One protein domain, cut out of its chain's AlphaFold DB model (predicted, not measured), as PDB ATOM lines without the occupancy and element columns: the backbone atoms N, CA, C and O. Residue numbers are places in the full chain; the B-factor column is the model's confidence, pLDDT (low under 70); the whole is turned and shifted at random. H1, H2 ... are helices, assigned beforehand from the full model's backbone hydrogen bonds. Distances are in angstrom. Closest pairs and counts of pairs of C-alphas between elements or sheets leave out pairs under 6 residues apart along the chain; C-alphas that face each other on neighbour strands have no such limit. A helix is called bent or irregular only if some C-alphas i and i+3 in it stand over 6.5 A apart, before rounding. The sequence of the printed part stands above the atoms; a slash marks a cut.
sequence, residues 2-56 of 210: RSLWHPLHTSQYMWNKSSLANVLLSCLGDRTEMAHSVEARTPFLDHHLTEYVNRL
ATOM      1  N   ARG A   2      30.831 -53.895  -6.557       54.19
ATOM      2  CA  ARG A   2      32.117 -54.253  -7.205       54.19
ATOM      3  C   ARG A   2      32.025 -54.970  -8.567       54.19
ATOM      4  O   ARG A   2      32.976 -54.885  -9.326       54.19
ATOM      5  N   SER A   3      30.921 -55.654  -8.877       68.62
ATOM      6  CA  SER A   3      30.747 -56.426 -10.120       68.62
ATOM      7  C   SER A   3      29.987 -55.702 -11.239       68.62
ATOM      8  O   SER A   3      29.983 -56.189 -12.361       68.62
ATOM      9  N   LEU A   4      29.334 -54.565 -10.957       82.56
ATOM     10  CA  LEU A   4      28.450 -53.887 -11.922       82.56
ATOM     11  C   LEU A   4      29.116 -52.687 -12.600       82.56
ATOM     12  O   LEU A   4      28.786 -52.360 -13.736       82.56
ATOM     13  N   TRP A   5      30.022 -51.999 -11.903       88.69
ATOM     14  CA  TRP A   5      30.657 -50.778 -12.394       88.69
ATOM     15  C   TRP A   5      32.149 -50.987 -12.592       88.69
ATOM     16  O   TRP A   5      32.813 -51.634 -11.782       88.69
ATOM     17  N   HIS A   6      32.698 -50.355 -13.632       91.12
ATOM     18  CA  HIS A   6      34.142 -50.298 -13.816       91.12
ATOM     19  C   HIS A   6      34.817 -49.738 -12.542       91.12
ATOM     20  O   HIS A   6      34.304 -48.765 -11.968       91.12
ATOM     21  N   PRO A   7      35.969 -50.279 -12.093       91.12
ATOM     22  CA  PRO A   7      36.625 -49.846 -10.855       91.12
ATOM     23  C   PRO A   7      36.870 -48.334 -10.771       91.12
ATOM     24  O   PRO A   7      36.670 -47.740  -9.715       91.12
ATOM     25  N   LEU A   8      37.212 -47.693 -11.898       89.62
ATOM     26  CA  LEU A   8      37.362 -46.233 -11.977       89.62
ATOM     27  C   LEU A   8      36.068 -45.473 -11.646       89.62
ATOM     28  O   LEU A   8      36.104 -44.474 -10.939       89.62
ATOM     29  N   HIS A   9      34.919 -45.921 -12.147       91.44
ATOM     30  CA  HIS A   9      33.645 -45.254 -11.859       91.44
ATOM     31  C   HIS A   9      33.227 -45.481 -10.406       91.44
ATOM     32  O   HIS A   9      32.727 -44.567  -9.754       91.44
ATOM     33  N   THR A  10      33.509 -46.671  -9.867       91.94
ATOM     34  CA  THR A  10      33.294 -46.960  -8.444       91.94
ATOM     35  C   THR A  10      34.139 -46.040  -7.561       91.94
ATOM     36  O   THR A  10      33.608 -45.441  -6.627       91.94
ATOM     37  N   SER A  11      35.431 -45.866  -7.869       91.44
ATOM     38  CA  SER A  11      36.307 -44.986  -7.089       91.44
ATOM     39  C   SER A  11      35.896 -43.514  -7.193       91.44
ATOM     40  O   SER A  11      35.862 -42.827  -6.175       91.44
ATOM     41  N   GLN A  12      35.502 -43.045  -8.381       91.19
ATOM     42  CA  GLN A  12      34.967 -41.692  -8.576       91.19
ATOM     43  C   GLN A  12      33.685 -41.457  -7.771       91.19
ATOM     44  O   GLN A  12      33.563 -40.436  -7.099       91.19
ATOM     45  N   TYR A  13      32.750 -42.410  -7.777       91.81
ATOM     46  CA  TYR A  13      31.523 -42.306  -6.990       91.81
ATOM     47  C   TYR A  13      31.805 -42.247  -5.485       91.81
ATOM     48  O   TYR A  13      31.285 -41.371  -4.791       91.81
ATOM     49  N   MET A  14      32.668 -43.139  -4.984       93.38
ATOM     50  CA  MET A  14      33.075 -43.140  -3.576       93.38
ATOM     51  C   MET A  14      33.725 -41.812  -3.187       93.38
ATOM     52  O   MET A  14      33.394 -41.257  -2.141       93.38
ATOM     53  N   TRP A  15      34.602 -41.274  -4.037       92.56
ATOM     54  CA  TRP A  15      35.241 -39.980  -3.810       92.56
ATOM     55  C   TRP A  15      34.222 -38.835  -3.780       92.56
ATOM     56  O   TRP A  15      34.262 -37.999  -2.878       92.56
ATOM     57  N   ASN A  16      33.265 -38.833  -4.713       91.69
ATOM     58  CA  ASN A  16      32.222 -37.813  -4.788       91.69
ATOM     59  C   ASN A  16      31.323 -37.812  -3.541       91.69
ATOM     60  O   ASN A  16      30.987 -36.747  -3.027       91.69
ATOM     61  N   LYS A  17      30.957 -38.996  -3.033       91.00
ATOM     62  CA  LYS A  17      30.099 -39.138  -1.843       91.00
ATOM     63  C   LYS A  17      30.827 -38.958  -0.512       91.00
ATOM     64  O   LYS A  17      30.170 -38.711   0.491       91.00
ATOM     65  N   SER A  18      32.152 -39.078  -0.491       93.31
ATOM     66  CA  SER A  18      32.955 -38.888   0.718       93.31
ATOM     67  C   SER A  18      33.723 -37.567   0.668       93.31
ATOM     68  O   SER A  18      33.221 -36.546   1.136       93.31
ATOM     69  N   SER A  19      34.926 -37.561   0.099       92.31
ATOM     70  CA  SER A  19      35.864 -36.442   0.190       92.31
ATOM     71  C   SER A  19      35.441 -35.195  -0.588       92.31
ATOM     72  O   SER A  19      35.713 -34.094  -0.117       92.31
ATOM     73  N   LEU A  20      34.783 -35.321  -1.747       92.12
ATOM     74  CA  LEU A  20      34.391 -34.141  -2.527       92.12
ATOM     75  C   LEU A  20      33.416 -33.257  -1.741       92.12
ATOM     76  O   LEU A  20      33.732 -32.103  -1.473       92.12
ATOM     77  N   ALA A  21      32.276 -33.814  -1.327       89.50
ATOM     78  CA  ALA A  21      31.234 -33.065  -0.627       89.50
ATOM     79  C   ALA A  21      31.686 -32.590   0.766       89.50
ATOM     80  O   ALA A  21      31.519 -31.420   1.116       89.50
ATOM     81  N   ASN A  22      32.303 -33.481   1.548       88.81
ATOM     82  CA  ASN A  22      32.570 -33.213   2.964       88.81
ATOM     83  C   ASN A  22      33.889 -32.476   3.223       88.81
ATOM     84  O   ASN A  22      34.040 -31.871   4.280       88.81
ATOM     85  N   VAL A  23      34.854 -32.536   2.298       89.44
ATOM     86  CA  VAL A  23      36.182 -31.928   2.489       89.44
ATOM     87  C   VAL A  23      36.447 -30.843   1.458       89.44
ATOM     88  O   VAL A  23      36.693 -29.706   1.844       89.44
ATOM     89  N   LEU A  24      36.398 -31.159   0.161       89.38
ATOM     90  CA  LEU A  24      36.789 -30.193  -0.873       89.38
ATOM     91  C   LEU A  24      35.800 -29.028  -0.970       89.38
ATOM     92  O   LEU A  24      36.225 -27.891  -0.819       89.38
ATOM     93  N   LEU A  25      34.511 -29.302  -1.191       91.62
ATOM     94  CA  LEU A  25      33.509 -28.239  -1.356       91.62
ATOM     95  C   LEU A  25      33.290 -27.481  -0.049       91.62
ATOM     96  O   LEU A  25      33.314 -26.261  -0.025       91.62
ATOM     97  N   SER A  26      33.156 -28.215   1.056       89.38
ATOM     98  CA  SER A  26      32.878 -27.602   2.353       89.38
ATOM     99  C   SER A  26      34.076 -26.825   2.907       89.38
ATOM    100  O   SER A  26      33.945 -25.651   3.234       89.38
ATOM    101  N   CYS A  27      35.235 -27.470   3.077       84.81
ATOM    102  CA  CYS A  27      36.344 -26.892   3.842       84.81
ATOM    103  C   CYS A  27      37.321 -26.078   2.991       84.81
ATOM    104  O   CYS A  27      37.937 -25.169   3.533       84.81
ATOM    105  N   LEU A  28      37.508 -26.428   1.715       85.50
ATOM    106  CA  LEU A  28      38.457 -25.747   0.822       85.50
ATOM    107  C   LEU A  28      37.780 -24.793  -0.176       85.50
ATOM    108  O   LEU A  28      38.495 -24.092  -0.886       85.50
ATOM    109  N   GLY A  29      36.446 -24.809  -0.259       88.19
ATOM    110  CA  GLY A  29      35.637 -23.919  -1.092       88.19
ATOM    111  C   GLY A  29      34.753 -23.021  -0.229       88.19
ATOM    112  O   GLY A  29      35.251 -22.117   0.446       88.19
ATOM    113  N   ASP A  30      33.454 -23.323  -0.188       91.94
ATOM    114  CA  ASP A  30      32.383 -22.480   0.355       91.94
ATOM    115  C   ASP A  30      32.714 -21.831   1.707       91.94
ATOM    116  O   ASP A  30      32.565 -20.622   1.864       91.94
ATOM    117  N   ARG A  31      33.182 -22.592   2.711       91.69
ATOM    118  CA  ARG A  31      33.434 -22.014   4.048       91.69
ATOM    119  C   ARG A  31      34.562 -20.992   4.034       91.69
ATOM    120  O   ARG A  31      34.463 -19.986   4.730       91.69
ATOM    121  N   THR A  32      35.631 -21.256   3.288       90.44
ATOM    122  CA  THR A  32      36.764 -20.328   3.192       90.44
ATOM    123  C   THR A  32      36.411 -19.093   2.376       90.44
ATOM    124  O   THR A  32      36.819 -17.995   2.734       90.44
ATOM    125  N   GLU A  33      35.613 -19.248   1.326       93.25
ATOM    126  CA  GLU A  33      35.202 -18.152   0.448       93.25
ATOM    127  C   GLU A  33      34.195 -17.222   1.144       93.25
ATOM    128  O   GLU A  33      34.422 -16.013   1.260       93.25
ATOM    129  N   MET A  34      33.137 -17.798   1.724       93.81
ATOM    130  CA  MET A  34      32.070 -17.045   2.389       93.81
ATOM    131  C   MET A  34      32.545 -16.360   3.674       93.81
ATOM    132  O   MET A  34      32.056 -15.277   3.999       93.81
ATOM    133  N   ALA A  35      33.543 -16.919   4.374       94.81
ATOM    134  CA  ALA A  35      34.188 -16.254   5.512       94.81
ATOM    135  C   ALA A  35      34.828 -14.906   5.131       94.81
ATOM    136  O   ALA A  35      35.009 -14.042   5.990       94.81
ATOM    137  N   HIS A  36      35.133 -14.713   3.847       95.62
ATOM    138  CA  HIS A  36      35.710 -13.489   3.304       95.62
ATOM    139  C   HIS A  36      34.768 -12.760   2.333       95.62
ATOM    140  O   HIS A  36      35.217 -11.869   1.619       95.62
ATOM    141  N   SER A  37      33.466 -13.089   2.331       96.38
ATOM    142  CA  SER A  37      32.456 -12.497   1.430       96.38
ATOM    143  C   SER A  37      32.828 -12.580  -0.057       96.38
ATOM    144  O   SER A  37      32.495 -11.692  -0.842       96.38
ATOM    145  N   VAL A  38      33.538 -13.640  -0.444       95.56
ATOM    146  CA  VAL A  38      33.881 -13.940  -1.837       95.56
ATOM    147  C   VAL A  38      32.987 -15.081  -2.316       95.56
ATOM    148  O   VAL A  38      32.800 -16.055  -1.597       95.56
ATOM    149  N   GLU A  39      32.454 -14.972  -3.532       94.44
ATOM    150  CA  GLU A  39      31.763 -16.066  -4.225       94.44
ATOM    151  C   GLU A  39      32.712 -16.628  -5.291       94.44
ATOM    152  O   GLU A  39      32.952 -15.959  -6.306       94.44
ATOM    153  N   ALA A  40      33.271 -17.830  -5.098       91.12
ATOM    154  CA  ALA A  40      33.943 -18.507  -6.201       91.12
ATOM    155  C   ALA A  40      32.947 -19.340  -7.005       91.12
ATOM    156  O   ALA A  40      31.952 -19.869  -6.511       91.12
ATOM    157  N   ARG A  41      33.244 -19.483  -8.294       92.69
ATOM    158  CA  ARG A  41      32.504 -20.373  -9.185       92.69
ATOM    159  C   ARG A  41      33.379 -21.551  -9.548       92.69
ATOM    160  O   ARG A  41      34.566 -21.394  -9.835       92.69
ATOM    161  N   THR A  42      32.769 -22.729  -9.606       92.75
ATOM    162  CA  THR A  42      33.439 -23.990  -9.936       92.75
ATOM    163  C   THR A  42      32.954 -24.534 -11.288       92.75
ATOM    164  O   THR A  42      32.174 -25.487 -11.307       92.75
ATOM    165  N   PRO A  43      33.407 -23.988 -12.441       94.31
ATOM    166  CA  PRO A  43      32.935 -24.402 -13.769       94.31
ATOM    167  C   PRO A  43      33.030 -25.908 -14.039       94.31
ATOM    168  O   PRO A  43      32.191 -26.477 -14.724       94.31
ATOM    169  N   PHE A  44      34.035 -26.579 -13.468       93.44
ATOM    170  CA  PHE A  44      34.218 -28.025 -13.627       93.44
ATOM    171  C   PHE A  44      33.163 -28.882 -12.913       93.44
ATOM    172  O   PHE A  44      33.122 -30.087 -13.153       93.44
ATOM    173  N   LEU A  45      32.344 -28.290 -12.040       93.44
ATOM    174  CA  LEU A  45      31.229 -28.955 -11.360       93.44
ATOM    175  C   LEU A  45      29.879 -28.650 -12.015       93.44
ATOM    176  O   LEU A  45      28.843 -28.998 -11.452       93.44
ATOM    177  N   ASP A  46      29.877 -28.028 -13.196       96.31
ATOM    178  CA  ASP A  46      28.653 -27.878 -13.967       96.31
ATOM    179  C   ASP A  46      28.019 -29.250 -14.263       96.31
ATOM    180  O   ASP A  46      28.696 -30.240 -14.578       96.31
ATOM    181  N   HIS A  47      26.697 -29.308 -14.131       95.56
ATOM    182  CA  HIS A  47      25.940 -30.543 -14.263       95.56
ATOM    183  C   HIS A  47      25.940 -31.078 -15.700       95.56
ATOM    184  O   HIS A  47      26.094 -32.286 -15.871       95.56
ATOM    185  N   HIS A  48      25.891 -30.224 -16.729       97.31
ATOM    186  CA  HIS A  48      25.957 -30.678 -18.122       97.31
ATOM    187  C   HIS A  48      27.331 -31.256 -18.455       97.31
ATOM    188  O   HIS A  48      27.429 -32.329 -19.062       97.31
ATOM    189  N   LEU A  49      28.405 -30.592 -18.010       95.31
ATOM    190  CA  LEU A  49      29.759 -31.131 -18.149       95.31
ATOM    191  C   LEU A  49      29.891 -32.478 -17.428       95.31
ATOM    192  O   LEU A  49      30.438 -33.436 -17.981       95.31
ATOM    193  N   THR A  50      29.372 -32.568 -16.206       93.56
ATOM    194  CA  THR A  50      29.444 -33.788 -15.396       93.56
ATOM    195  C   THR A  50      28.665 -34.938 -16.035       93.56
ATOM    196  O   THR A  50      29.180 -36.055 -16.129       93.56
ATOM    197  N   GLU A  51      27.452 -34.682 -16.523       95.31
ATOM    198  CA  GLU A  51      26.631 -35.664 -17.239       95.31
ATOM    199  C   GLU A  51      27.321 -36.182 -18.500       95.31
ATOM    200  O   GLU A  51      27.351 -37.395 -18.731       95.31
ATOM    201  N   TYR A  52      27.925 -35.289 -19.286       95.44
ATOM    202  CA  TYR A  52      28.693 -35.664 -20.469       95.44
ATOM    203  C   TYR A  52      29.901 -36.539 -20.105       95.44
ATOM    204  O   TYR A  52      30.053 -37.648 -20.623       95.44
ATOM    205  N   VAL A  53      30.735 -36.094 -19.157       93.88
ATOM    206  CA  VAL A  53      31.954 -36.814 -18.749       93.88
ATOM    207  C   VAL A  53      31.634 -38.170 -18.113       93.88
ATOM    208  O   VAL A  53      32.398 -39.127 -18.275       93.88
ATOM    209  N   ASN A  54      30.499 -38.310 -17.426       91.69
ATOM    210  CA  ASN A  54      30.073 -39.587 -16.849       91.69
ATOM    211  C   ASN A  54      29.767 -40.657 -17.906       91.69
ATOM    212  O   ASN A  54      29.928 -41.842 -17.611       91.69
ATOM    213  N   ARG A  55      29.416 -40.264 -19.137       92.81
ATOM    214  CA  ARG A  55      29.177 -41.186 -20.262       92.81
ATOM    215  C   ARG A  55      30.457 -41.601 -20.993       92.81
ATOM    216  O   ARG A  55      30.434 -42.560 -21.758       92.81
ATOM    217  N   LEU A  56      31.574 -40.909 -20.759       93.94
ATOM    218  CA  LEU A  56      32.843 -41.227 -21.410       93.94
ATOM    219  C   LEU A  56      33.457 -42.528 -20.868       93.94
ATOM    220  O   LEU A  56      33.426 -42.761 -19.651       93.94
TER     221      LEU A  56
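AT A GLANCE: This is residues 2 to 56 of the 210 residues of a protein of Endocarpon pusillum (strain Z07020 / HMAS-L-300199) (UniProt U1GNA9). One long kinked helix, H1, makes one side of a narrow, open loop; after a turn past residue 34 the printed part folds back along H1 as an extended stretch, residues 35 to 46, followed by the short helix H2. The printed part has 55 residues with two named helices, H1 then H2, and no named strand: all helix. It is loose, with a radius of gyration of the C-alphas of 14.0 A, and a rod spanning 45 by 22 by 10 A.

HOW THE PARTS SIT: H1, residues 7 to 34, has a kink of 50 degrees near residue 20. It is irregular: C-alphas 28 and 31 are 7.0 A apart. H2, residues 47 to 55, is only just apart from H1, the closest C-alphas being 8.4 A apart. Of the O i to N i+4 pairs, 17 of 24 in H1 and 4 of 5 in H2 are within hydrogen-bond range.

IN THESE COORDINATES: H1 measures 35.7 A from C-alpha 7 at (36.625, -49.846, -10.855) to C-alpha 34; H2 measures 12.6 A and ends with C-alpha 55 at (29.177, -41.186, -20.262).

THE WHOLE: The C-alphas of Ser 3 and Ser 37 are the two farthest apart, 45.5 A. The link from H1 to H2 is long, 12 residues. Residues 3 to 8 and 43 to 53, of which 47 to 53 belong to H2, stand free. The printed part has no cut; residues 2 to 3 have pLDDT under 70.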